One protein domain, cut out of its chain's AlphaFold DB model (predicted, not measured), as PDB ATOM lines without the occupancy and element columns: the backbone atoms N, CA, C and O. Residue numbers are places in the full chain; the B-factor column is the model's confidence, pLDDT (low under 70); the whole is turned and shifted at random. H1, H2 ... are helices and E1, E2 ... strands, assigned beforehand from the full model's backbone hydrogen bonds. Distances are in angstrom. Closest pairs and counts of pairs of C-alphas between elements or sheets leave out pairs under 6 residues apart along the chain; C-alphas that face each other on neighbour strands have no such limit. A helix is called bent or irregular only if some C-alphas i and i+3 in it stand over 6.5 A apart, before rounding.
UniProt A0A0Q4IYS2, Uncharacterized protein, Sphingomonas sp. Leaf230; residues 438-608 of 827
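What this domain is: This is residues 438 to 608 of the 827 residues of an uncharacterized protein of Sphingomonas sp. Leaf230 (UniProt A0A0Q4IYS2). A sheet of seven strands, curled like part of a barrel, folds back on itself, with H2 and H3 packed on its outside and H1 at one end. A second, strongly twisted sheet of five strands extends the body along its longest axis, and E1 of this sheet runs on into E2 of the first. The printed part has 171 residues with three named helices and twelve named strands, in the order E1 E2 E3 E4 E5 H1 E6 E7 E8 E9 E10 H2 E11 E12 H3, class mixed. The large sheet runs E3 E2 E9 E8 E10 E12 E11, antiparallel, and the small one E1 E7 E6 E4 E5, mixed. The whole is compact, with a radius of gyration of the C-alphas of 16.5 A, and elongated, spanning 48 by 29 by 29 A.

Where its parts are: The large sheet has E2, residues 442 to 447, E3, 454 to 459, E8, 523 to 529 and 18.8 A from first to last C-alpha, E9, 532 to 538, E10, 547 to 552 and 16.7 A, E11, 572 to 574, and E12, 583 to 589 and 16.5 A. The small sheet has E1, residues 438 to 440, E4, 469 to 474, E5, 477 to 482, E6, 505 to 509, and E7, 514 to 518. The helices are H1, residues 497 to 502, H2, 553 to 565 and 19.1 A, and H3, 602 to 607. C-alpha 438 of E1 is at (-82.814, 118.821, 57.817), and C-alpha 607 of H3 at (-81.256, 142.481, 46.678).

How they stand to each other: The large sheet is a folded sheet, bent into two leaves that face each other: E3 E2 E9 face E10 E12 E11, with E8 as the hinge. In the hairpin E8 and E9, N 536 and O 527 are 2.8 A apart, within hydrogen-bond range. H2 is on this sheet at a height of 8.5 A, over E10, and H3 is on it at 8.8 A, over E8. H2 and H3 touch at a steep tilt of 52 degrees, closest at the C-alphas of Ile 563 and Leu 607, 6.4 A. H1 is on the same sheet at 7.3 A; its closest C-alpha pair with E3 is Leu 456 and Ala 497, 6.2 A. In the small sheet E1 and E7 are parallel, with N 439 and O 515 2.8 A apart. Every O i to N i+4 pair is within range in H1, 7 of 9 in H2, and 0 of 2 in H3, where 3 of 3 O i to N i+3 pairs are.

The domain as a whole: The C-alphas of Gly 511 and Gly 567 are farthest apart, 48.5 A. The printed part has no cut. The links E5 to H1 and E12 to H3 are long. No printed residue is under 70 in pLDDT.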
ATOM      1  N   ASN A 438     -82.274 117.462  57.796       96.06
ATOM      2  CA  ASN A 438     -82.814 118.821  57.817       96.06
ATOM      3  C   ASN A 438     -82.886 119.357  56.385       96.06
ATOM      4  O   ASN A 438     -81.855 119.500  55.724       96.06
ATOM      5  N   LEU A 439     -84.098 119.630  55.916       96.56
ATOM      6  CA  LEU A 439     -84.402 120.213  54.614       96.56
ATOM      7  C   LEU A 439     -84.809 121.683  54.786       96.56
ATOM      8  O   LEU A 439     -85.218 122.096  55.868       96.56
ATOM      9  N   ASP A 440     -84.692 122.482  53.730       96.12
ATOM     10  CA  ASP A 440     -85.130 123.881  53.760       96.12
ATOM     11  C   ASP A 440     -86.629 123.981  53.418       96.12
ATOM     12  O   ASP A 440     -87.100 123.286  52.515       96.12
ATOM     13  N   VAL A 441     -87.366 124.863  54.108       97.00
ATOM     14  CA  VAL A 441     -88.722 125.279  53.690       97.00
ATOM     15  C   VAL A 441     -88.618 126.486  52.766       97.00
ATOM     16  O   VAL A 441     -88.018 127.501  53.141       97.00
ATOM     17  N   ALA A 442     -89.247 126.408  51.595       97.19
ATOM     18  CA  ALA A 442     -89.468 127.573  50.748       97.19
ATOM     19  C   ALA A 442     -90.845 128.186  51.041       97.19
ATOM     20  O   ALA A 442     -91.797 127.472  51.338       97.19
ATOM     21  N   LEU A 443     -90.956 129.512  50.971       97.19
ATOM     22  CA  LEU A 443     -92.250 130.195  51.042       97.19
ATOM     23  C   LEU A 443     -92.789 130.413  49.635       97.19
ATOM     24  O   LEU A 443     -92.037 130.837  48.765       97.19
ATOM     25  N   GLN A 444     -94.077 130.178  49.436       96.50
ATOM     26  CA  GLN A 444     -94.799 130.506  48.216       96.50
ATOM     27  C   GLN A 444     -95.814 131.599  48.508       96.50
ATOM     28  O   GLN A 444     -96.614 131.486  49.435       96.50
ATOM     29  N   LEU A 445     -95.776 132.647  47.701       95.44
ATOM     30  CA  LEU A 445     -96.661 133.792  47.763       95.44
ATOM     31  C   LEU A 445     -97.548 133.809  46.522       95.44
ATOM     32  O   LEU A 445     -97.059 133.918  45.395       95.44
ATOM     33  N   LEU A 446     -98.855 133.744  46.741       93.00
ATOM     34  CA  LEU A 446     -99.856 133.983  45.712       93.00
ATOM     35  C   LEU A 446    -100.388 135.401  45.879       93.00
ATOM     36  O   LEU A 446    -100.750 135.802  46.983       93.00
ATOM     37  N   ILE A 447    -100.437 136.161  44.790       89.50
ATOM     38  CA  ILE A 447    -101.001 137.511  44.787       89.50
ATOM     39  C   ILE A 447    -102.401 137.419  44.192       89.50
ATOM     40  O   ILE A 447    -102.585 136.908  43.085       89.50
ATOM     41  N   GLY A 448    -103.396 137.883  44.942       80.81
ATOM     42  CA  GLY A 448    -104.785 137.829  44.511       80.81
ATOM     43  C   GLY A 448    -105.051 138.694  43.263       80.81
ATOM     44  O   GLY A 448    -104.392 139.715  43.062       80.81
ATOM     45  N   PRO A 449    -106.040 138.347  42.416       76.31
ATOM     46  CA  PRO A 449    -106.347 139.103  41.197       76.31
ATOM     47  C   PRO A 449    -106.738 140.563  41.473       76.31
ATOM     48  O   PRO A 449    -107.765 140.818  42.099       76.31
ATOM     49  N   GLY A 450    -105.965 141.515  40.944       72.00
ATOM     50  CA  GLY A 450    -106.126 142.949  41.223       72.00
ATOM     51  C   GLY A 450    -105.381 143.418  42.475       72.00
ATOM     52  O   GLY A 450    -105.817 144.380  43.097       72.00
ATOM     53  N   ASP A 451    -104.327 142.693  42.868       72.12
ATOM     54  CA  ASP A 451    -103.406 143.016  43.967       72.12
ATOM     55  C   ASP A 451    -104.086 143.185  45.335       72.12
ATOM     56  O   ASP A 451    -103.534 143.777  46.255       72.12
ATOM     57  N   TRP A 452    -105.283 142.616  45.502       75.25
ATOM     58  CA  TRP A 452    -106.110 142.789  46.698       75.25
ATOM     59  C   TRP A 452    -105.588 142.061  47.934       75.25
ATOM     60  O   TRP A 452    -106.315 141.993  48.912       75.25
ATOM     61  N   GLY A 453    -104.395 141.476  47.914       82.06
ATOM     62  CA  GLY A 453    -103.832 140.761  49.051       82.06
ATOM     63  C   GLY A 453    -102.897 139.637  48.639       82.06
ATOM     64  O   GLY A 453    -102.684 139.371  47.451       82.06
ATOM     65  N   VAL A 454    -102.351 138.972  49.652       90.38
ATOM     66  CA  VAL A 454    -101.413 137.862  49.476       90.38
ATOM     67  C   VAL A 454    -101.889 136.600  50.189       90.38
ATOM     68  O   VAL A 454    -102.572 136.656  51.206       90.38
ATOM     69  N   GLU A 455    -101.533 135.434  49.678       92.06
ATOM     70  CA  GLU A 455    -101.679 134.166  50.389       92.06
ATOM     71  C   GLU A 455    -100.307 133.518  50.500       92.06
ATOM     72  O   GLU A 455     -99.528 133.539  49.545       92.06
ATOM     73  N   LEU A 456    -100.004 132.971  51.676       94.44
ATOM     74  CA  LEU A 456     -98.697 132.410  51.976       94.44
ATOM     75  C   LEU A 456     -98.805 130.916  52.257       94.44
ATOM     76  O   LEU A 456     -99.629 130.469  53.057       94.44
ATOM     77  N   TRP A 457     -97.922 130.164  51.621       96.50
ATOM     78  CA  TRP A 457     -97.856 128.716  51.705       96.50
ATOM     79  C   TRP A 457     -96.407 128.292  51.956       96.50
ATOM     80  O   TRP A 457     -95.462 128.988  51.576       96.50
ATOM     81  N   ALA A 458     -96.217 127.156  52.615       97.19
ATOM     82  CA  ALA A 458     -94.932 126.490  52.745       97.19
ATOM     83  C   ALA A 458     -94.807 125.417  51.663       97.19
ATOM     84  O   ALA A 458     -95.657 124.539  51.541       97.19
ATOM     85  N   LEU A 459     -93.718 125.476  50.903       97.06
ATOM     86  CA  LEU A 459     -93.326 124.449  49.949       97.06
ATOM     87  C   LEU A 459     -92.245 123.577  50.568       97.06
ATOM     88  O   LEU A 459     -91.156 124.050  50.923       97.06
ATOM     89  N   LEU A 460     -92.567 122.294  50.685       97.12
ATOM     90  CA  LEU A 460     -91.712 121.286  51.288       97.12
ATOM     91  C   LEU A 460     -91.114 120.412  50.195       97.12
ATOM     92  O   LEU A 460     -91.786 120.042  49.235       97.12
ATOM     93  N   ARG A 461     -89.832 120.076  50.338       96.06
ATOM     94  CA  ARG A 461     -89.177 119.133  49.431       96.06
ATOM     95  C   ARG A 461     -89.510 117.696  49.799       96.06
ATOM     96  O   ARG A 461     -89.449 117.371  50.984       96.06
ATOM     97  N   VAL A 462     -89.744 116.849  48.802       95.12
ATOM     98  CA  VAL A 462     -89.925 115.404  48.990       95.12
ATOM     99  C   VAL A 462     -88.666 114.829  49.659       95.12
ATOM    100  O   VAL A 462     -87.552 115.035  49.159       95.12
ATOM    101  N   PRO A 463     -88.788 114.155  50.816       95.19
ATOM    102  CA  PRO A 463     -87.662 113.481  51.441       95.19
ATOM    103  C   PRO A 463     -87.150 112.341  50.565       95.19
ATOM    104  O   PRO A 463     -87.913 111.677  49.867       95.19
ATOM    105  N   ASN A 464     -85.852 112.049  50.640       92.44
ATOM    106  CA  ASN A 464     -85.299 110.929  49.882       92.44
ATOM    107  C   ASN A 464     -85.944 109.613  50.348       92.44
ATOM    108  O   ASN A 464     -85.800 109.243  51.512       92.44
ATOM    109  N   GLY A 465     -86.599 108.900  49.429       89.19
ATOM    110  CA  GLY A 465     -87.253 107.620  49.714       89.19
ATOM    111  C   GLY A 465     -88.620 107.732  50.395       89.19
ATOM    112  O   GLY A 465     -89.121 106.715  50.871       89.19
ATOM    113  N   ALA A 466     -89.211 108.930  50.463       87.69
ATOM    114  CA  ALA A 466     -90.619 109.072  50.820       87.69
ATOM    115  C   ALA A 466     -91.523 108.429  49.751       87.69
ATOM    116  O   ALA A 466     -91.157 108.381  48.577       87.69
ATOM    117  N   GLN A 467     -92.672 107.909  50.189       83.12
ATOM    118  CA  GLN A 467     -93.754 107.456  49.308       83.12
ATOM    119  C   GLN A 467     -94.593 108.658  48.838       83.12
ATOM    120  O   GLN A 467     -94.319 109.787  49.244       83.12
ATOM    121  N   ASP A 468     -95.604 108.394  48.008       84.12
ATOM    122  CA  ASP A 468     -96.449 109.406  47.357       84.12
ATOM    123  C   ASP A 468     -97.087 110.408  48.341       84.12
ATOM    124  O   ASP A 468     -97.230 111.576  47.994       84.12
ATOM    125  N   ASP A 469     -97.389 109.995  49.582       91.94
ATOM    126  CA  ASP A 469     -97.943 110.863  50.630       91.94
ATOM    127  C   ASP A 469     -97.036 110.918  51.870       91.94
ATOM    128  O   ASP A 469     -96.517 109.901  52.345       91.94
ATOM    129  N   VAL A 470     -96.891 112.114  52.451       94.75
ATOM    130  CA  VAL A 470     -96.103 112.350  53.668       94.75
ATOM    131  C   VAL A 470     -96.960 113.024  54.735       94.75
ATOM    132  O   VAL A 470     -97.484 114.121  54.533       94.75
ATOM    133  N   ALA A 471     -97.066 112.385  55.901       96.44
ATOM    134  CA  ALA A 471     -97.641 112.998  57.092       96.44
ATOM    135  C   ALA A 471     -96.653 114.002  57.699       96.44
ATOM    136  O   ALA A 471     -95.488 113.671  57.950       96.44
ATOM    137  N   VAL A 472     -97.111 115.223  57.949       96.94
ATOM    138  CA  VAL A 472     -96.321 116.302  58.542       96.94
ATOM    139  C   VAL A 472     -97.023 116.876  59.768       96.94
ATOM    140  O   VAL A 472     -98.232 117.059  59.764       96.94
ATOM    141  N   ASP A 473     -96.257 117.182  60.806       97.38
ATOM    142  CA  ASP A 473     -96.688 117.913  61.995       97.38
ATOM    143  C   ASP A 473     -96.267 119.383  61.858       97.38
ATOM    144  O   ASP A 473     -95.079 119.704  61.685       97.38
ATOM    145  N   PHE A 474     -97.254 120.275  61.904       96.50
ATOM    146  CA  PHE A 474     -97.073 121.716  61.836       96.50
ATOM    147  C   PHE A 474     -97.921 122.409  62.905       96.50
ATOM    148  O   PHE A 474     -99.145 122.367  62.868       96.50
ATOM    149  N   ASP A 475     -97.251 123.069  63.854       94.44
ATOM    150  CA  ASP A 475     -97.876 123.734  65.012       94.44
ATOM    151  C   ASP A 475     -98.749 122.798  65.881       94.44
ATOM    152  O   ASP A 475     -99.698 123.227  66.534       94.44
ATOM    153  N   GLY A 476     -98.408 121.502  65.913       95.19
ATOM    154  CA  GLY A 476     -99.128 120.471  66.665       95.19
ATOM    155  C   GLY A 476    -100.309 119.851  65.915       95.19
ATOM    156  O   GLY A 476    -100.941 118.937  66.453       95.19
ATOM    157  N   ASP A 477    -100.601 120.329  64.705       95.31
ATOM    158  CA  ASP A 477    -101.604 119.762  63.812       95.31
ATOM    159  C   ASP A 477    -100.931 118.862  62.762       95.31
ATOM    160  O   ASP A 477     -99.944 119.234  62.122       95.31
ATOM    161  N   GLU A 478    -101.491 117.666  62.562       95.62
ATOM    162  CA  GLU A 478    -101.021 116.709  61.558       95.62
ATOM    163  C   GLU A 478    -101.733 116.928  60.213       95.62
ATOM    164  O   GLU A 478    -102.965 116.949  60.136       95.62
ATOM    165  N   PHE A 479    -100.953 117.039  59.140       94.00
ATOM    166  CA  PHE A 479    -101.415 117.192  57.762       94.00
ATOM    167  C   PHE A 479    -100.854 116.068  56.891       94.00
ATOM    168  O   PHE A 479     -99.704 115.672  57.046       94.00
ATOM    169  N   TRP A 480    -101.643 115.590  55.934       94.75
ATOM    170  CA  TRP A 480    -101.178 114.671  54.895       94.75
ATOM    171  C   TRP A 480    -100.961 115.462  53.617       94.75
ATOM    172  O   TRP A 480    -101.901 116.084  53.125       94.75
ATOM    173  N   LEU A 481     -99.725 115.472  53.125       92.56
ATOM    174  CA  LEU A 481     -99.353 116.176  51.905       92.56
ATOM    175  C   LEU A 481     -98.994 115.155  50.836       92.56
ATOM    176  O   LEU A 481     -98.076 114.355  51.041       92.56
ATOM    177  N   GLY A 482     -99.701 115.212  49.711       90.94
ATOM    178  CA  GLY A 482     -99.356 114.417  48.542       90.94
ATOM    179  C   GLY A 482     -98.119 114.953  47.830       90.94
ATOM    180  O   GLY A 482     -97.655 116.074  48.067       90.94
ATOM    181  N   GLN A 483     -97.573 114.150  46.931       87.81
ATOM    182  CA  GLN A 483     -96.497 114.555  46.045       87.81
ATOM    183  C   GLN A 483     -97.037 115.455  44.924       87.81
ATOM    184  O   GLN A 483     -97.884 115.045  44.134       87.81
ATOM    185  N   LEU A 484     -96.525 116.687  44.838       82.88
ATOM    186  CA  LEU A 484     -96.853 117.608  43.748       82.88
ATOM    187  C   LEU A 484     -96.014 117.301  42.501       82.88
ATOM    188  O   LEU A 484     -96.534 117.276  41.388       82.88
ATOM    189  N   ASP A 485     -94.714 117.076  42.698       85.75
ATOM    190  CA  ASP A 485     -93.783 116.580  41.684       85.75
ATOM    191  C   ASP A 485     -92.658 115.754  42.336       85.75
ATOM    192  O   ASP A 485     -92.620 115.559  43.549       85.75
ATOM    193  N   GLU A 486     -91.693 115.273  41.551       85.38
ATOM    194  CA  GLU A 486     -90.556 114.476  42.047       85.38
ATOM    195  C   GLU A 486     -89.761 115.127  43.200       85.38
ATOM    196  O   GLU A 486     -89.040 114.440  43.923       85.38
ATOM    197  N   GLN A 487     -89.842 116.448  43.359       90.44
ATOM    198  CA  GLN A 487     -89.051 117.227  44.306       90.44
ATOM    199  C   GLN A 487     -89.884 117.957  45.359       90.44
ATOM    200  O   GLN A 487     -89.310 118.348  46.378       90.44
ATOM    201  N   LEU A 488     -91.176 118.181  45.133       92.25
ATOM    202  CA  LEU A 488     -92.052 119.012  45.953       92.25
ATOM    203  C   LEU A 488     -93.291 118.244  46.417       92.25
ATOM    204  O   LEU A 488     -93.911 117.502  45.658       92.25
ATOM    205  N   LEU A 489     -93.657 118.464  47.675       93.69
ATOM    206  CA  LEU A 489     -94.957 118.084  48.221       93.69
ATOM    207  C   LEU A 489     -95.993 119.174  47.915       93.69
ATOM    208  O   LEU A 489     -95.640 120.301  47.550       93.69
ATOM    209  N   GLU A 490     -97.269 118.845  48.097       91.50
ATOM    210  CA  GLU A 490     -98.370 119.799  48.028       91.50
ATOM    211  C   GLU A 490     -98.132 121.010  48.958       91.50
ATOM    212  O   GLU A 490     -97.596 120.855  50.063       91.50
ATOM    213  N   PRO A 491     -98.513 122.234  48.538       94.44
ATOM    214  CA  PRO A 491     -98.320 123.427  49.354       94.44
ATOM    215  C   PRO A 491     -99.094 123.361  50.679       94.44
ATOM    216  O   PRO A 491    -100.310 123.169  50.700       94.44
ATOM    217  N   LEU A 492     -98.404 123.615  51.793       95.81
ATOM    218  CA  LEU A 492     -99.001 123.684  53.127       95.81
ATOM    219  C   LEU A 492     -99.418 125.126  53.445       95.81
ATOM    220  O   LEU A 492     -98.570 126.013  53.553       95.81
ATOM    221  N   ALA A 493    -100.717 125.382  53.602       94.19
ATOM    222  CA  ALA A 493    -101.231 126.724  53.886       94.19
ATOM    223  C   ALA A 493    -100.725 127.257  55.239       94.19
ATOM    224  O   ALA A 493    -100.821 126.576  56.259       94.19
ATOM    225  N   LEU A 494    -100.229 128.501  55.265       94.81
ATOM    226  CA  LEU A 494     -99.746 129.142  56.490       94.81
ATOM    227  C   LEU A 494    -100.791 130.143  57.009       94.81
ATOM    228  O   LEU A 494    -100.960 131.211  56.417       94.81
ATOM    229  N   PRO A 495    -101.483 129.859  58.129       88.56
ATOM    230  CA  PRO A 495    -102.598 130.687  58.596       88.56
ATOM    231  C   PRO A 495    -102.162 132.058  59.136       88.56
ATOM    232  O   PRO A 495    -102.982 132.969  59.240       88.56
ATOM    233  N   ASN A 496    -100.885 132.218  59.495       91.44
ATOM    234  CA  ASN A 496    -100.336 133.445  60.061       91.44
ATOM    235  C   ASN A 496     -99.094 133.893  59.280       91.44
ATOM    236  O   ASN A 496     -97.966 133.504  59.594       91.44
ATOM    237  N   ALA A 497     -99.303 134.744  58.273       90.25
ATOM    238  CA  ALA A 497     -98.224 135.291  57.452       90.25
ATOM    239  C   ALA A 497     -97.191 136.079  58.284       90.25
ATOM    240  O   ALA A 497     -95.993 135.988  58.021       90.25
ATOM    241  N   THR A 498     -97.623 136.800  59.327       91.56
ATOM    242  CA  THR A 498     -96.733 137.581  60.205       91.56
ATOM    243  C   THR A 498     -95.701 136.693  60.893       91.56
ATOM    244  O   THR A 498     -94.502 136.984  60.843       91.56
ATOM    245  N   ALA A 499     -96.163 135.599  61.507       92.50
ATOM    246  CA  ALA A 499     -95.291 134.619  62.147       92.50
ATOM    247  C   ALA A 499     -94.429 133.906  61.100       92.50
ATOM    248  O   ALA A 499     -93.215 133.830  61.250       92.50
ATOM    249  N   ALA A 500     -95.020 133.487  59.979       93.38
ATOM    250  CA  ALA A 500     -94.288 132.804  58.920       93.38
ATOM    251  C   ALA A 500     -93.114 133.631  58.369       93.38
ATOM    252  O   ALA A 500     -92.041 133.078  58.138       93.38
ATOM    253  N   PHE A 501     -93.252 134.948  58.185       93.50
ATOM    254  CA  PHE A 501     -92.130 135.770  57.725       93.50
ATOM    255  C   PHE A 501     -91.102 136.059  58.823       93.50
ATOM    256  O   PHE A 501     -89.901 135.947  58.559       93.50
ATOM    257  N   GLY A 502     -91.563 136.417  60.026       93.00
ATOM    258  CA  GLY A 502     -90.714 136.924  61.107       93.00
ATOM    259  C   GLY A 502     -90.113 135.868  62.034       93.00
ATOM    260  O   GLY A 502     -89.098 136.140  62.671       93.00
ATOM    261  N   GLU A 503     -90.698 134.678  62.112       95.19
ATOM    262  CA  GLU A 503     -90.302 133.612  63.031       95.19
ATOM    263  C   GLU A 503     -89.677 132.432  62.269       95.19
ATOM    264  O   GLU A 503     -89.890 132.269  61.060       95.19
ATOM    265  N   PRO A 504     -88.827 131.625  62.931       95.88
ATOM    266  CA  PRO A 504     -88.357 130.387  62.334       95.88
ATOM    267  C   PRO A 504     -89.539 129.447  62.085       95.88
ATOM    268  O   PRO A 504     -90.368 129.231  62.964       95.88
ATOM    269  N   LEU A 505     -89.580 128.857  60.894       96.69
ATOM    270  CA  LEU A 505     -90.582 127.865  60.524       96.69
ATOM    271  C   LEU A 505     -89.976 126.473  60.707       96.69
ATOM    272  O   LEU A 505     -88.879 126.211  60.201       96.69
ATOM    273  N   LEU A 506     -90.681 125.601  61.420       97.19
ATOM    274  CA  LEU A 506     -90.317 124.203  61.611       97.19
ATOM    275  C   LEU A 506     -91.517 123.339  61.238       97.19
ATOM    276  O   LEU A 506     -92.597 123.524  61.788       97.19
ATOM    277  N   VAL A 507     -91.301 122.404  60.320       97.44
ATOM    278  CA  VAL A 507     -92.258 121.355  59.963       97.44
ATOM    279  C   VAL A 507     -91.552 120.023  60.172       97.44
ATOM    280  O   VAL A 507     -90.422 119.858  59.702       97.44
ATOM    281  N   ALA A 508     -92.165 119.092  60.892       97.50
ATOM    282  CA  ALA A 508     -91.594 117.769  61.134       97.50
ATOM    283  C   ALA A 508     -92.356 116.716  60.329       97.50
ATOM    284  O   ALA A 508     -93.571 116.801  60.209       97.50
ATOM    285  N   ALA A 509     -91.667 115.723  59.774       97.00
ATOM    286  CA  ALA A 509     -92.343 114.564  59.200       97.00
ATOM    287  C   ALA A 509     -92.767 113.607  60.323       97.00
ATOM    288  O   ALA A 509     -91.947 113.224  61.164       97.00
ATOM    289  N   THR A 510     -94.020 113.166  60.322       95.69
ATOM    290  CA  THR A 510     -94.503 112.165  61.277       95.69
ATOM    291  C   THR A 510     -93.955 110.792  60.886       95.69
ATOM    292  O   THR A 510     -94.142 110.317  59.770       95.69
ATOM    293  N   GLY A 511     -93.239 110.135  61.804       92.94
ATOM    294  CA  GLY A 511     -92.696 108.787  61.581       92.94
ATOM    295  C   GLY A 511     -91.431 108.715  60.717       92.94
ATOM    296  O   GLY A 511     -90.887 107.626  60.539       92.94
ATOM    297  N   MET A 512     -90.912 109.848  60.235       93.88
ATOM    298  CA  MET A 512     -89.641 109.921  59.509       93.88
ATOM    299  C   MET A 512     -88.667 110.863  60.229       93.88
ATOM    300  O   MET A 512     -89.081 111.881  60.774       93.88
ATOM    301  N   PRO A 513     -87.350 110.586  60.221       95.62
ATOM    302  CA  PRO A 513     -86.351 111.468  60.816       95.62
ATOM    303  C   PRO A 513     -86.052 112.648  59.876       95.62
ATOM    304  O   PRO A 513     -84.910 112.859  59.481       95.62
ATOM    305  N   VAL A 514     -87.075 113.401  59.469       97.06
ATOM    306  CA  VAL A 514     -86.967 114.515  58.519       97.06
ATOM    307  C   VAL A 514     -87.630 115.746  59.120       97.06
ATOM    308  O   VAL A 514     -88.757 115.682  59.595       97.06
ATOM    309  N   ASN A 515     -86.927 116.873  59.086       97.38
ATOM    310  CA  ASN A 515     -87.460 118.172  59.470       97.38
ATOM    311  C   ASN A 515     -87.220 119.169  58.345       97.38
ATOM    312  O   ASN A 515     -86.092 119.289  57.866       97.38
ATOM    313  N   TRP A 516     -88.228 119.957  58.000       97.81
ATOM    314  CA  TRP A 516     -88.042 121.146  57.186       97.81
ATOM    315  C   TRP A 516     -87.918 122.370  58.080       97.81
ATOM    316  O   TRP A 516     -88.696 122.574  59.013       97.81
ATOM    317  N   LYS A 517     -86.906 123.188  57.811       97.06
ATOM    318  CA  LYS A 517     -86.571 124.362  58.609       97.06
ATOM    319  C   LYS A 517     -86.410 125.577  57.718       97.06
ATOM    320  O   LYS A 517     -85.823 125.513  56.642       97.06
ATOM    321  N   ARG A 518     -86.864 126.725  58.204       95.81
ATOM    322  CA  ARG A 518     -86.511 128.032  57.651       95.81
ATOM    323  C   ARG A 518     -86.193 128.982  58.791       95.81
ATOM    324  O   ARG A 518     -86.896 129.028  59.793       95.81
ATOM    325  N   THR A 519     -85.122 129.749  58.636       94.44
ATOM    326  CA  THR A 519     -84.719 130.761  59.615       94.44
ATOM    327  C   THR A 519     -85.577 132.019  59.485       94.44
ATOM    328  O   THR A 519     -85.947 132.398  58.373       94.44
ATOM    329  N   SER A 520     -85.815 132.713  60.600       93.06
ATOM    330  CA  SER A 520     -86.385 134.066  60.601       93.06
ATOM    331  C   SER A 520     -85.502 135.031  59.806       93.06
ATOM    332  O   SER A 520     -84.273 134.958  59.910       93.06
ATOM    333  N   ARG A 521     -86.104 135.941  59.036       94.88
ATOM    334  CA  ARG A 521     -85.400 137.022  58.318       94.88
ATOM    335  C   ARG A 521     -86.317 138.230  58.225       94.88
ATOM    336  O   ARG A 521     -87.521 138.037  58.142       94.88
ATOM    337  N   ASP A 522     -85.749 139.427  58.150       96.44
ATOM    338  CA  ASP A 522     -86.500 140.682  57.993       96.44
ATOM    339  C   ASP A 522     -86.710 141.104  56.530       96.44
ATOM    340  O   ASP A 522     -87.326 142.132  56.260       96.44
ATOM    341  N   LEU A 523     -86.203 140.312  55.584       97.19
ATOM    342  CA  LEU A 523     -86.349 140.516  54.150       97.19
ATOM    343  C   LEU A 523     -86.389 139.162  53.439       97.19
ATOM    344  O   LEU A 523     -85.587 138.265  53.722       97.19
ATOM    345  N   HIS A 524     -87.331 139.033  52.511       97.44
ATOM    346  CA  HIS A 524     -87.570 137.863  51.680       97.44
ATOM    347  C   HIS A 524     -87.633 138.302  50.226       97.44
ATOM    348  O   HIS A 524     -88.353 139.238  49.884       97.44
ATOM    349  N   VAL A 525     -86.891 137.603  49.377       97.69
ATOM    350  CA  VAL A 525     -87.009 137.713  47.925       97.69
ATOM    351  C   VAL A 525     -87.788 136.507  47.446       97.69
ATOM    352  O   VAL A 525     -87.476 135.383  47.843       97.69
ATOM    353  N   LEU A 526     -88.792 136.726  46.612       97.81
ATOM    354  CA  LEU A 526     -89.583 135.676  45.996       97.81
ATOM    355  C   LEU A 526     -89.597 135.890  44.484       97.81
ATOM    356  O   LEU A 526     -89.818 137.004  44.029       97.81
ATOM    357  N   SER A 527     -89.385 134.840  43.706       96.44
ATOM    358  CA  SER A 527     -89.356 134.901  42.238       96.44
ATOM    359  C   SER A 527     -90.252 133.799  41.673       96.44
ATOM    360  O   SER A 527     -90.473 132.806  42.378       96.44
ATOM    361  N   PRO A 528     -90.779 133.933  40.446       92.69
ATOM    362  CA  PRO A 528     -91.523 132.867  39.792       92.69
ATOM    363  C   PRO A 528     -90.754 131.543  39.833       92.69
ATOM    364  O   PRO A 528     -89.524 131.509  39.739       92.69
ATOM    365  N   ASP A 529     -91.475 130.444  40.031       89.62
ATOM    366  CA  ASP A 529     -90.919 129.098  39.914       89.62
ATOM    367  C   ASP A 529     -91.827 128.304  38.973       89.62
ATOM    368  O   ASP A 529     -93.021 128.197  39.246       89.62
ATOM    369  N   PRO A 530     -91.308 127.738  37.875       81.75
ATOM    370  CA  PRO A 530     -92.143 127.123  36.843       81.75
ATOM    371  C   PRO A 530     -92.922 125.888  37.322       81.75
ATOM    372  O   PRO A 530     -93.787 125.397  36.604       81.75
ATOM    373  N   ARG A 531     -92.618 125.359  38.515       81.56
ATOM    374  CA  ARG A 531     -93.291 124.181  39.086       81.56
ATOM    375  C   ARG A 531     -94.565 124.515  39.855       81.56
ATOM    376  O   ARG A 531     -95.378 123.628  40.083       81.56
ATOM    377  N   VAL A 532     -94.740 125.762  40.291       85.75
ATOM    378  CA  VAL A 532     -95.834 126.159  41.187       85.75
ATOM    379  C   VAL A 532     -96.356 127.550  40.842       85.75
ATOM    380  O   VAL A 532     -95.643 128.388  40.307       85.75
ATOM    381  N   ALA A 533     -97.615 127.832  41.177       84.81
ATOM    382  CA  ALA A 533     -98.187 129.159  40.950       84.81
ATOM    383  C   ALA A 533     -97.489 130.244  41.792       84.81
ATOM    384  O   ALA A 533     -97.108 130.002  42.938       84.81
ATOM    385  N   GLY A 534     -97.440 131.474  41.283       91.06
ATOM    386  CA  GLY A 534     -96.992 132.640  42.050       91.06
ATOM    387  C   GLY A 534     -95.479 132.706  42.251       91.06
ATOM    388  O   GLY A 534     -94.710 132.378  41.353       91.06
ATOM    389  N   PHE A 535     -95.053 133.201  43.414       95.44
ATOM    390  CA  PHE A 535     -93.655 133.530  43.692       95.44
ATOM    391  C   PHE A 535     -93.105 132.659  44.815       95.44
ATOM    392  O   PHE A 535     -93.676 132.607  45.900       95.44
ATOM    393  N   VAL A 536     -91.963 132.015  44.593       96.69
ATOM    394  CA  VAL A 536     -91.291 131.160  45.575       96.69
ATOM    395  C   VAL A 536     -90.052 131.849  46.118       96.69
ATOM    396  O   VAL A 536     -89.290 132.460  45.372       96.69
ATOM    397  N   SER A 537     -89.804 131.723  47.419       97.19
ATOM    398  CA  SER A 537     -88.662 132.339  48.083       97.19
ATOM    399  C   SER A 537     -87.337 131.899  47.458       97.19
ATOM    400  O   SER A 537     -87.033 130.701  47.413       97.19
ATOM    401  N   LYS A 538     -86.517 132.867  47.050       96.56
ATOM    402  CA  LYS A 538     -85.153 132.672  46.556       96.56
ATOM    403  C   LYS A 538     -84.148 133.339  47.506       96.56
ATOM    404  O   LYS A 538     -84.500 134.244  48.264       96.56
ATOM    405  N   PRO A 539     -82.878 132.899  47.515       95.56
ATOM    406  CA  PRO A 539     -81.861 133.521  48.360       95.56
ATOM    407  C   PRO A 539     -81.522 134.961  47.964       95.56
ATOM    408  O   PRO A 539     -81.076 135.719  48.829       95.56
ATOM    409  N   ARG A 540     -81.673 135.285  46.672       96.00
ATOM    410  CA  ARG A 540     -81.338 136.563  46.039       96.00
ATOM    411  C   ARG A 540     -82.279 136.849  44.869       96.00
ATOM    412  O   ARG A 540     -82.878 135.908  44.348       96.00
ATOM    413  N   VAL A 541     -82.360 138.112  44.462       97.00
ATOM    414  CA  VAL A 541     -82.964 138.516  43.182       97.00
ATOM    415  C   VAL A 541     -82.088 138.059  42.004       97.00
ATOM    416  O   VAL A 541     -80.871 137.909  42.152       97.00
ATOM    417  N   THR A 542     -82.700 137.847  40.840       96.31
ATOM    418  CA  THR A 542     -82.030 137.408  39.602       96.31
ATOM    419  C   THR A 542     -82.157 138.501  38.541       96.31
ATOM    420  O   THR A 542     -83.228 139.089  38.405       96.31
ATOM    421  N   ILE A 543     -81.091 138.784  37.782       96.56
ATOM    422  CA  ILE A 543     -81.146 139.769  36.685       96.56
ATOM    423  C   ILE A 543     -82.126 139.298  35.608       96.56
ATOM    424  O   ILE A 543     -82.103 138.134  35.213       96.56
ATOM    425  N   GLY A 544     -82.979 140.208  35.142       94.62
ATOM    426  CA  GLY A 544     -83.974 139.962  34.095       94.62
ATOM    427  C   GLY A 544     -85.255 139.273  34.574       94.62
ATOM    428  O   GLY A 544     -86.272 139.350  33.886       94.62
ATOM    429  N   GLN A 545     -85.261 138.673  35.769       95.19
ATOM    430  CA  GLN A 545     -86.424 137.972  36.312       95.19
ATOM    431  C   GLN A 545     -87.257 138.895  37.208       95.19
ATOM    432  O   GLN A 545     -86.721 139.568  38.092       95.19
ATOM    433  N   GLU A 546     -88.580 138.907  37.023       95.94
ATOM    434  CA  GLU A 546     -89.471 139.582  37.971       95.94
ATOM    435  C   GLU A 546     -89.392 138.904  39.342       95.94
ATOM    436  O   GLU A 546     -89.342 137.683  39.461       95.94
ATOM    437  N   SER A 547     -89.385 139.705  40.395       97.56
ATOM    438  CA  SER A 547     -89.385 139.267  41.779       97.56
ATOM    439  C   SER A 547     -90.323 140.134  42.615       97.56
ATOM    440  O   SER A 547     -90.653 141.276  42.282       97.56
ATOM    441  N   VAL A 548     -90.741 139.566  43.737       97.62
ATOM    442  CA  VAL A 548     -91.448 140.228  44.823       97.62
ATOM    443  C   VAL A 548     -90.504 140.297  46.014       97.62
ATOM    444  O   VAL A 548     -89.900 139.297  46.404       97.62
ATOM    445  N   VAL A 549     -90.367 141.480  46.598       97.88
ATOM    446  CA  VAL A 549     -89.537 141.710  47.781       97.88
ATOM    447  C   VAL A 549     -90.443 142.073  48.944       97.88
ATOM    448  O   VAL A 549     -91.142 143.080  48.906       97.88
ATOM    449  N   ILE A 550     -90.410 141.261  49.997       97.25
ATOM    450  CA  ILE A 550     -91.152 141.500  51.236       97.25
ATOM    451  C   ILE A 550     -90.148 141.808  52.340       97.25
ATOM    452  O   ILE A 550     -89.283 140.985  52.629       97.25
ATOM    453  N   CYS A 551     -90.248 142.973  52.970       97.50
ATOM    454  CA  CYS A 551     -89.318 143.397  54.017       97.50
ATOM    455  C   CYS A 551     -90.029 144.086  55.181       97.50
ATOM    456  O   CYS A 551     -91.163 144.542  55.046       97.50
ATOM    457  N   ARG A 552     -89.372 144.151  56.340       97.12
ATOM    458  CA  ARG A 552     -89.844 144.961  57.469       97.12
ATOM    459  C   ARG A 552     -89.957 146.422  57.056       97.12
ATOM    460  O   ARG A 552     -89.105 146.930  56.332       97.12
ATOM    461  N   GLU A 553     -90.949 147.115  57.598       96.69
ATOM    462  CA  GLU A 553     -91.173 148.542  57.350       96.69
ATOM    463  C   GLU A 553     -89.920 149.391  57.618       96.69
ATOM    464  O   GLU A 553     -89.554 150.218  56.786       96.69
ATOM    465  N   ALA A 554     -89.175 149.087  58.685       96.00
ATOM    466  CA  ALA A 554     -87.911 149.751  59.018       96.00
ATOM    467  C   ALA A 554     -86.797 149.589  57.958       96.00
ATOM    468  O   ALA A 554     -85.856 150.377  57.935       96.00
ATOM    469  N   LEU A 555     -86.876 148.574  57.088       96.06
ATOM    470  CA  LEU A 555     -85.925 148.346  55.991       96.06
ATOM    471  C   LEU A 555     -86.445 148.848  54.639       96.06
ATOM    472  O   LEU A 555     -85.694 148.832  53.667       96.06
ATOM    473  N   SER A 556     -87.707 149.275  54.557       96.12
ATOM    474  CA  SER A 556     -88.404 149.496  53.286       96.12
ATOM    475  C   SER A 556     -87.742 150.548  52.398       96.12
ATOM    476  O   SER A 556     -87.513 150.274  51.222       96.12
ATOM    477  N   GLN A 557     -87.358 151.698  52.962       95.75
ATOM    478  CA  GLN A 557     -86.717 152.781  52.212       95.75
ATOM    479  C   GLN A 557     -85.346 152.366  51.667       95.75
ATOM    480  O   GLN A 557     -85.037 152.595  50.499       95.75
ATOM    481  N   VAL A 558     -84.521 151.715  52.495       95.19
ATOM    482  CA  VAL A 558     -83.183 151.264  52.084       95.19
ATOM    483  C   VAL A 558     -83.286 150.137  51.054       95.19
ATOM    484  O   VAL A 558     -82.546 150.132  50.073       95.19
ATOM    485  N   ALA A 559     -84.235 149.213  51.232       96.00
ATOM    486  CA  ALA A 559     -84.516 148.159  50.266       96.00
ATOM    487  C   ALA A 559     -84.970 148.731  48.915       96.00
ATOM    488  O   ALA A 559     -84.476 148.289  47.882       96.00
ATOM    489  N   LEU A 560     -85.853 149.736  48.912       96.81
ATOM    490  CA  LEU A 560     -86.311 150.403  47.694       96.81
ATOM    491  C   LEU A 560     -85.153 151.091  46.959       96.81
ATOM    492  O   LEU A 560     -84.973 150.868  45.764       96.81
ATOM    493  N   LEU A 561     -84.319 151.859  47.667       95.50
ATOM    494  CA  LEU A 561     -83.135 152.490  47.073       95.50
ATOM    495  C   LEU A 561     -82.170 151.453  46.480       95.50
ATOM    496  O   LEU A 561     -81.650 151.659  45.383       95.50
ATOM    497  N   GLN A 562     -81.964 150.324  47.167       96.12
ATOM    498  CA  GLN A 562     -81.132 149.234  46.660       96.12
ATOM    499  C   GLN A 562     -81.734 148.599  45.401       96.12
ATOM    500  O   GLN A 562     -81.015 148.381  44.428       96.12
ATOM    501  N   ILE A 563     -83.047 148.345  45.389       97.00
ATOM    502  CA  ILE A 563     -83.772 147.826  44.223       97.00
ATOM    503  C   ILE A 563     -83.580 148.760  43.024       97.00
ATOM    504  O   ILE A 563     -83.155 148.308  41.962       97.00
ATOM    505  N   LEU A 564     -83.812 150.062  43.195       96.81
ATOM    506  CA  LEU A 564     -83.642 151.046  42.122       96.81
ATOM    507  C   LEU A 564     -82.182 151.120  41.639       96.81
ATOM    508  O   LEU A 564     -81.925 151.235  40.441       96.81
ATOM    509  N   ALA A 565     -81.206 150.966  42.539       95.94
ATOM    510  CA  ALA A 565     -79.787 150.955  42.182       95.94
ATOM    511  C   ALA A 565     -79.395 149.785  41.254       95.94
ATOM    512  O   ALA A 565     -78.454 149.923  40.467       95.94
ATOM    513  N   THR A 566     -80.134 148.669  41.278       96.69
ATOM    514  CA  THR A 566     -79.951 147.547  40.331       96.69
ATOM    515  C   THR A 566     -80.462 147.847  38.913       96.69
ATOM    516  O   THR A 566     -80.403 146.987  38.034       96.69
ATOM    517  N   GLY A 567     -80.984 149.054  38.665       96.88
ATOM    518  CA  GLY A 567     -81.638 149.409  37.404       96.88
ATOM    519  C   GLY A 567     -83.016 148.769  37.237       96.88
ATOM    520  O   GLY A 567     -83.532 148.737  36.124       96.88
ATOM    521  N   SER A 568     -83.598 148.241  38.319       97.44
ATOM    522  CA  SER A 568     -84.984 147.777  38.308       97.44
ATOM    523  C   SER A 568     -85.930 148.942  38.005       97.44
ATOM    524  O   SER A 568     -85.699 150.040  38.521       97.44
ATOM    525  N   PRO A 569     -87.023 148.719  37.246       96.75
ATOM    526  CA  PRO A 569     -88.119 149.679  37.204       96.75
ATOM    527  C   PRO A 569     -88.670 149.913  38.616       96.75
ATOM    528  O   PRO A 569     -88.485 149.078  39.511       96.75
ATOM    529  N   GLU A 570     -89.342 151.049  38.805       97.31
ATOM    530  CA  GLU A 570     -89.961 151.393  40.083       97.31
ATOM    531  C   GLU A 570     -90.998 150.325  40.471       97.31
ATOM    532  O   GLU A 570     -91.954 150.097  39.723       97.31
ATOM    533  N   PRO A 571     -90.802 149.621  41.600       97.56
ATOM    534  CA  PRO A 571     -91.703 148.555  41.991       97.56
ATOM    535  C   PRO A 571     -93.009 149.117  42.551       97.56
ATOM    536  O   PRO A 571     -93.048 150.155  43.210       97.56
ATOM    537  N   VAL A 572     -94.091 148.370  42.365       96.06
ATOM    538  CA  VAL A 572     -95.408 148.719  42.902       96.06
ATOM    539  C   VAL A 572     -95.528 148.188  44.326       96.06
ATOM    540  O   VAL A 572     -95.303 147.001  44.582       96.06
ATOM    541  N   ARG A 573     -95.910 149.059  45.268       95.94
ATOM    542  CA  ARG A 573     -96.280 148.644  46.624       95.94
ATOM    543  C   ARG A 573     -97.609 147.902  46.579       95.94
ATOM    544  O   ARG A 573     -98.610 148.454  46.132       95.94
ATOM    545  N   ILE A 574     -97.631 146.676  47.084       94.19
ATOM    546  CA  ILE A 574     -98.875 145.932  47.268       94.19
ATOM    547  C   ILE A 574     -99.461 146.290  48.626       94.19
ATOM    548  O   ILE A 574     -98.834 146.085  49.668       94.19
ATOM    549  N   GLU A 575    -100.692 146.785  48.595       90.50
ATOM    550  CA  GLU A 575    -101.513 147.027  49.771       90.50
ATOM    551  C   GLU A 575    -102.714 146.083  49.738       90.50
ATOM    552  O   GLU A 575    -103.441 146.012  48.750       90.50
ATOM    553  N   GLY A 576    -102.947 145.347  50.820       85.19
ATOM    554  CA  GLY A 576    -104.101 144.464  50.892       85.19
ATOM    555  C   GLY A 576    -104.103 143.574  52.130       85.19
ATOM    556  O   GLY A 576    -103.111 143.519  52.861       85.19
ATOM    557  N   PRO A 577    -105.217 142.870  52.392       83.25
ATOM    558  CA  PRO A 577    -105.274 141.808  53.383       83.25
ATOM    559  C   PRO A 577    -104.104 140.832  53.250       83.25
ATOM    560  O   PRO A 577    -103.630 140.526  52.155       83.25
ATOM    561  N   ASN A 578    -103.686 140.321  54.407       85.38
ATOM    562  CA  ASN A 578    -102.636 139.323  54.596       85.38
ATOM    563  C   ASN A 578    -101.203 139.776  54.292       85.38
ATOM    564  O   ASN A 578    -100.292 138.988  54.540       85.38
ATOM    565  N   VAL A 579    -100.966 141.010  53.827       92.88
ATOM    566  CA  VAL A 579     -99.647 141.628  54.023       92.88
ATOM    567  C   VAL A 579     -99.542 141.923  55.521       92.88
ATOM    568  O   VAL A 579    -100.375 142.668  56.036       92.88
ATOM    569  N   PRO A 580     -98.608 141.301  56.257       92.50
ATOM    570  CA  PRO A 580     -98.548 141.471  57.704       92.50
ATOM    571  C   PRO A 580     -98.303 142.912  58.143       92.50
ATOM    572  O   PRO A 580     -97.522 143.628  57.520       92.50
ATOM    573  N   ASP A 581     -98.879 143.301  59.280       92.88
ATOM    574  CA  ASP A 581     -98.587 144.595  59.895       92.88
ATOM    575  C   ASP A 581     -97.073 144.749  60.151       92.88
ATOM    576  O   ASP A 581     -96.400 143.829  60.634       92.88
ATOM    577  N   GLY A 582     -96.525 145.919  59.808       95.50
ATOM    578  CA  GLY A 582     -95.089 146.208  59.893       95.50
ATOM    579  C   GLY A 582     -94.237 145.564  58.789       95.50
ATOM    580  O   GLY A 582     -93.007 145.524  58.912       95.50
ATOM    581  N   TRP A 583     -94.861 145.048  57.726       96.94
ATOM    582  CA  TRP A 583     -94.194 144.553  56.522       96.94
ATOM    583  C   TRP A 583     -94.636 145.317  55.276       96.94
ATOM    584  O   TRP A 583     -95.783 145.735  55.147       96.94
ATOM    585  N   ILE A 584     -93.709 145.461  54.334       97.12
ATOM    586  CA  ILE A 584     -93.904 146.113  53.042       97.12
ATOM    587  C   ILE A 584     -93.609 145.100  51.940       97.12
ATOM    588  O   ILE A 584     -92.598 144.397  51.997       97.12
ATOM    589  N   CYS A 585     -94.492 145.035  50.945       96.88
ATOM    590  CA  CYS A 585     -94.401 144.131  49.805       96.88
ATOM    591  C   CYS A 585     -94.248 144.934  48.509       96.88
ATOM    592  O   CYS A 585     -95.156 145.666  48.120       96.88
ATOM    593  N   TRP A 586     -93.114 144.770  47.836       97.62
ATOM    594  CA  TRP A 586     -92.780 145.393  46.558       97.62
ATOM    595  C   TRP A 586     -92.885 144.365  45.435       97.62
ATOM    596  O   TRP A 586     -92.227 143.328  45.496       97.62
ATOM    597  N   ARG A 587     -93.683 144.642  44.404       96.69
ATOM    598  CA  ARG A 587     -93.835 143.802  43.206       96.69
ATOM    599  C   ARG A 587     -93.246 144.489  41.980       96.69
ATOM    600  O   ARG A 587     -93.186 145.711  41.922       96.69
ATOM    601  N   GLY A 588     -92.844 143.699  40.987       96.00
ATOM    602  CA  GLY A 588     -92.282 144.216  39.741       96.00
ATOM    603  C   GLY A 588     -90.787 144.505  39.842       96.00
ATOM    604  O   GLY A 588     -90.242 145.198  38.991       96.00
ATOM    605  N   VAL A 589     -90.113 143.972  40.867       97.88
ATOM    606  CA  VAL A 589     -88.663 144.107  41.023       97.88
ATOM    607  C   VAL A 589     -87.992 143.281  39.934       97.88
ATOM    608  O   VAL A 589     -88.082 142.058  39.958       97.88
ATOM    609  N   ARG A 590     -87.329 143.925  38.976       97.44
ATOM    610  CA  ARG A 590     -86.651 143.256  37.858       97.44
ATOM    611  C   ARG A 590     -85.260 143.860  37.671       97.44
ATOM    612  O   ARG A 590     -85.106 144.779  36.869       97.44
ATOM    613  N   PRO A 591     -84.252 143.390  38.423       97.31
ATOM    614  CA  PRO A 591     -82.898 143.921  38.338       97.31
ATOM    615  C   PRO A 591     -82.349 143.823  36.914       97.31
ATOM    616  O   PRO A 591     -82.457 142.771  36.286       97.31
ATOM    617  N   ALA A 592     -81.728 144.890  36.421       96.38
ATOM    618  CA  ALA A 592     -81.059 144.900  35.119       96.38
ATOM    619  C   ALA A 592     -79.549 144.646  35.246       96.38
ATOM    620  O   ALA A 592     -78.904 144.181  34.313       96.38
ATOM    621  N   ARG A 593     -78.973 144.950  36.412       95.75
ATOM    622  CA  ARG A 593     -77.539 144.828  36.687       95.75
ATOM    623  C   ARG A 593     -77.277 144.585  38.174       95.75
ATOM    624  O   ARG A 593     -78.123 144.929  39.003       95.75
ATOM    625  N   PRO A 594     -76.100 144.050  38.538       95.25
ATOM    626  CA  PRO A 594     -75.640 144.074  39.919       95.25
ATOM    627  C   PRO A 594     -75.587 145.511  40.434       95.25
ATOM    628  O   PRO A 594     -75.237 146.447  39.708       95.25
ATOM    629  N   SER A 595     -75.947 145.687  41.695       92.75
ATOM    630  CA  SER A 595     -75.825 146.974  42.365       92.75
ATOM    631  C   SER A 595     -74.406 147.156  42.892       92.75
ATOM    632  O   SER A 595     -73.725 146.198  43.250       92.75
ATOM    633  N   LEU A 596     -73.939 148.402  42.980       87.56
ATOM    634  CA  LEU A 596     -72.735 148.664  43.766       87.56
ATOM    635  C   LEU A 596     -73.037 148.334  45.235       87.56
ATOM    636  O   LEU A 596     -74.112 148.719  45.707       87.56
ATOM    637  N   PRO A 597     -72.112 147.695  45.973       78.06
ATOM    638  CA  PRO A 597     -72.297 147.429  47.392       78.06
ATOM    639  C   PRO A 597     -72.587 148.736  48.131       78.06
ATOM    640  O   PRO A 597     -71.723 149.607  48.260       78.06
ATOM    641  N   VAL A 598     -73.825 148.900  48.587       75.50
ATOM    642  CA  VAL A 598     -74.201 149.989  49.482       75.50
ATOM    643  C   VAL A 598     -73.970 149.425  50.871       75.50
ATOM    644  O   VAL A 598     -74.684 148.517  51.289       75.50
ATOM    645  N   GLY A 599     -72.903 149.868  51.543       77.75
ATOM    646  CA  GLY A 599     -72.603 149.427  52.907       77.75
ATOM    647  C   GLY A 599     -73.873 149.440  53.765       77.75
ATOM    648  O   GLY A 599     -74.649 150.392  53.714       77.75
ATOM    649  N   GLY A 600     -74.136 148.356  54.492       82.94
ATOM    650  CA  GLY A 600     -75.423 148.154  55.150       82.94
ATOM    651  C   GLY A 600     -75.546 146.777  55.800       82.94
ATOM    652  O   GLY A 600     -74.581 146.007  55.823       82.94
ATOM    653  N   PRO A 601     -76.720 146.445  56.366       86.62
ATOM    654  CA  PRO A 601     -76.957 145.121  56.919       86.62
ATOM    655  C   PRO A 601     -76.866 144.074  55.803       86.62
ATOM    656  O   PRO A 601     -77.539 144.200  54.783       86.62
ATOM    657  N   GLY A 602     -76.099 142.999  56.020       90.62
ATOM    658  CA  GLY A 602     -75.875 141.941  55.019       90.62
ATOM    659  C   GLY A 602     -77.141 141.215  54.540       90.62
ATOM    660  O   GLY A 602     -77.094 140.419  53.609       90.62
ATOM    661  N   ILE A 603     -78.302 141.501  55.138       93.50
ATOM    662  CA  ILE A 603     -79.598 141.056  54.623       93.50
ATOM    663  C   ILE A 603     -79.942 141.691  53.264       93.50
ATOM    664  O   ILE A 603     -80.630 141.063  52.460       93.50
ATOM    665  N   LEU A 604     -79.433 142.898  52.989       94.94
ATOM    666  CA  LEU A 604     -79.622 143.598  51.716       94.94
ATOM    667  C   LEU A 604     -78.834 142.955  50.573       94.94
ATOM    668  O   LEU A 604     -79.199 143.158  49.421       94.94
ATOM    669  N   ASP A 605     -77.854 142.093  50.865       94.56
ATOM    670  CA  ASP A 605     -77.174 141.281  49.848       94.56
ATOM    671  C   ASP A 605     -78.159 140.376  49.087       94.56
ATOM    672  O   ASP A 605     -77.852 139.889  48.004       94.56
ATOM    673  N   ALA A 606     -79.353 140.122  49.637       95.75
ATOM    674  CA  ALA A 606     -80.421 139.435  48.915       95.75
ATOM    675  C   ALA A 606     -80.943 140.242  47.709       95.75
ATOM    676  O   ALA A 606     -81.447 139.655  46.756       95.75
ATOM    677  N   LEU A 607     -80.827 141.570  47.743       96.75
ATOM    678  CA  LEU A 607     -81.256 142.481  46.678       96.75
ATOM    679  C   LEU A 607     -80.160 142.749  45.645       96.75
ATOM    680  O   LEU A 607     -80.441 143.375  44.630       96.75
ATOM    681  N   ASP A 608     -78.937 142.282  45.891       95.62
ATOM    682  CA  ASP A 608     -77.838 142.389  44.939       95.62
ATOM    683  C   ASP A 608     -77.743 141.099  44.105       95.62
ATOM    684  O   ASP A 608     -77.314 140.051  44.629       95.62
TER     685      ASP A 608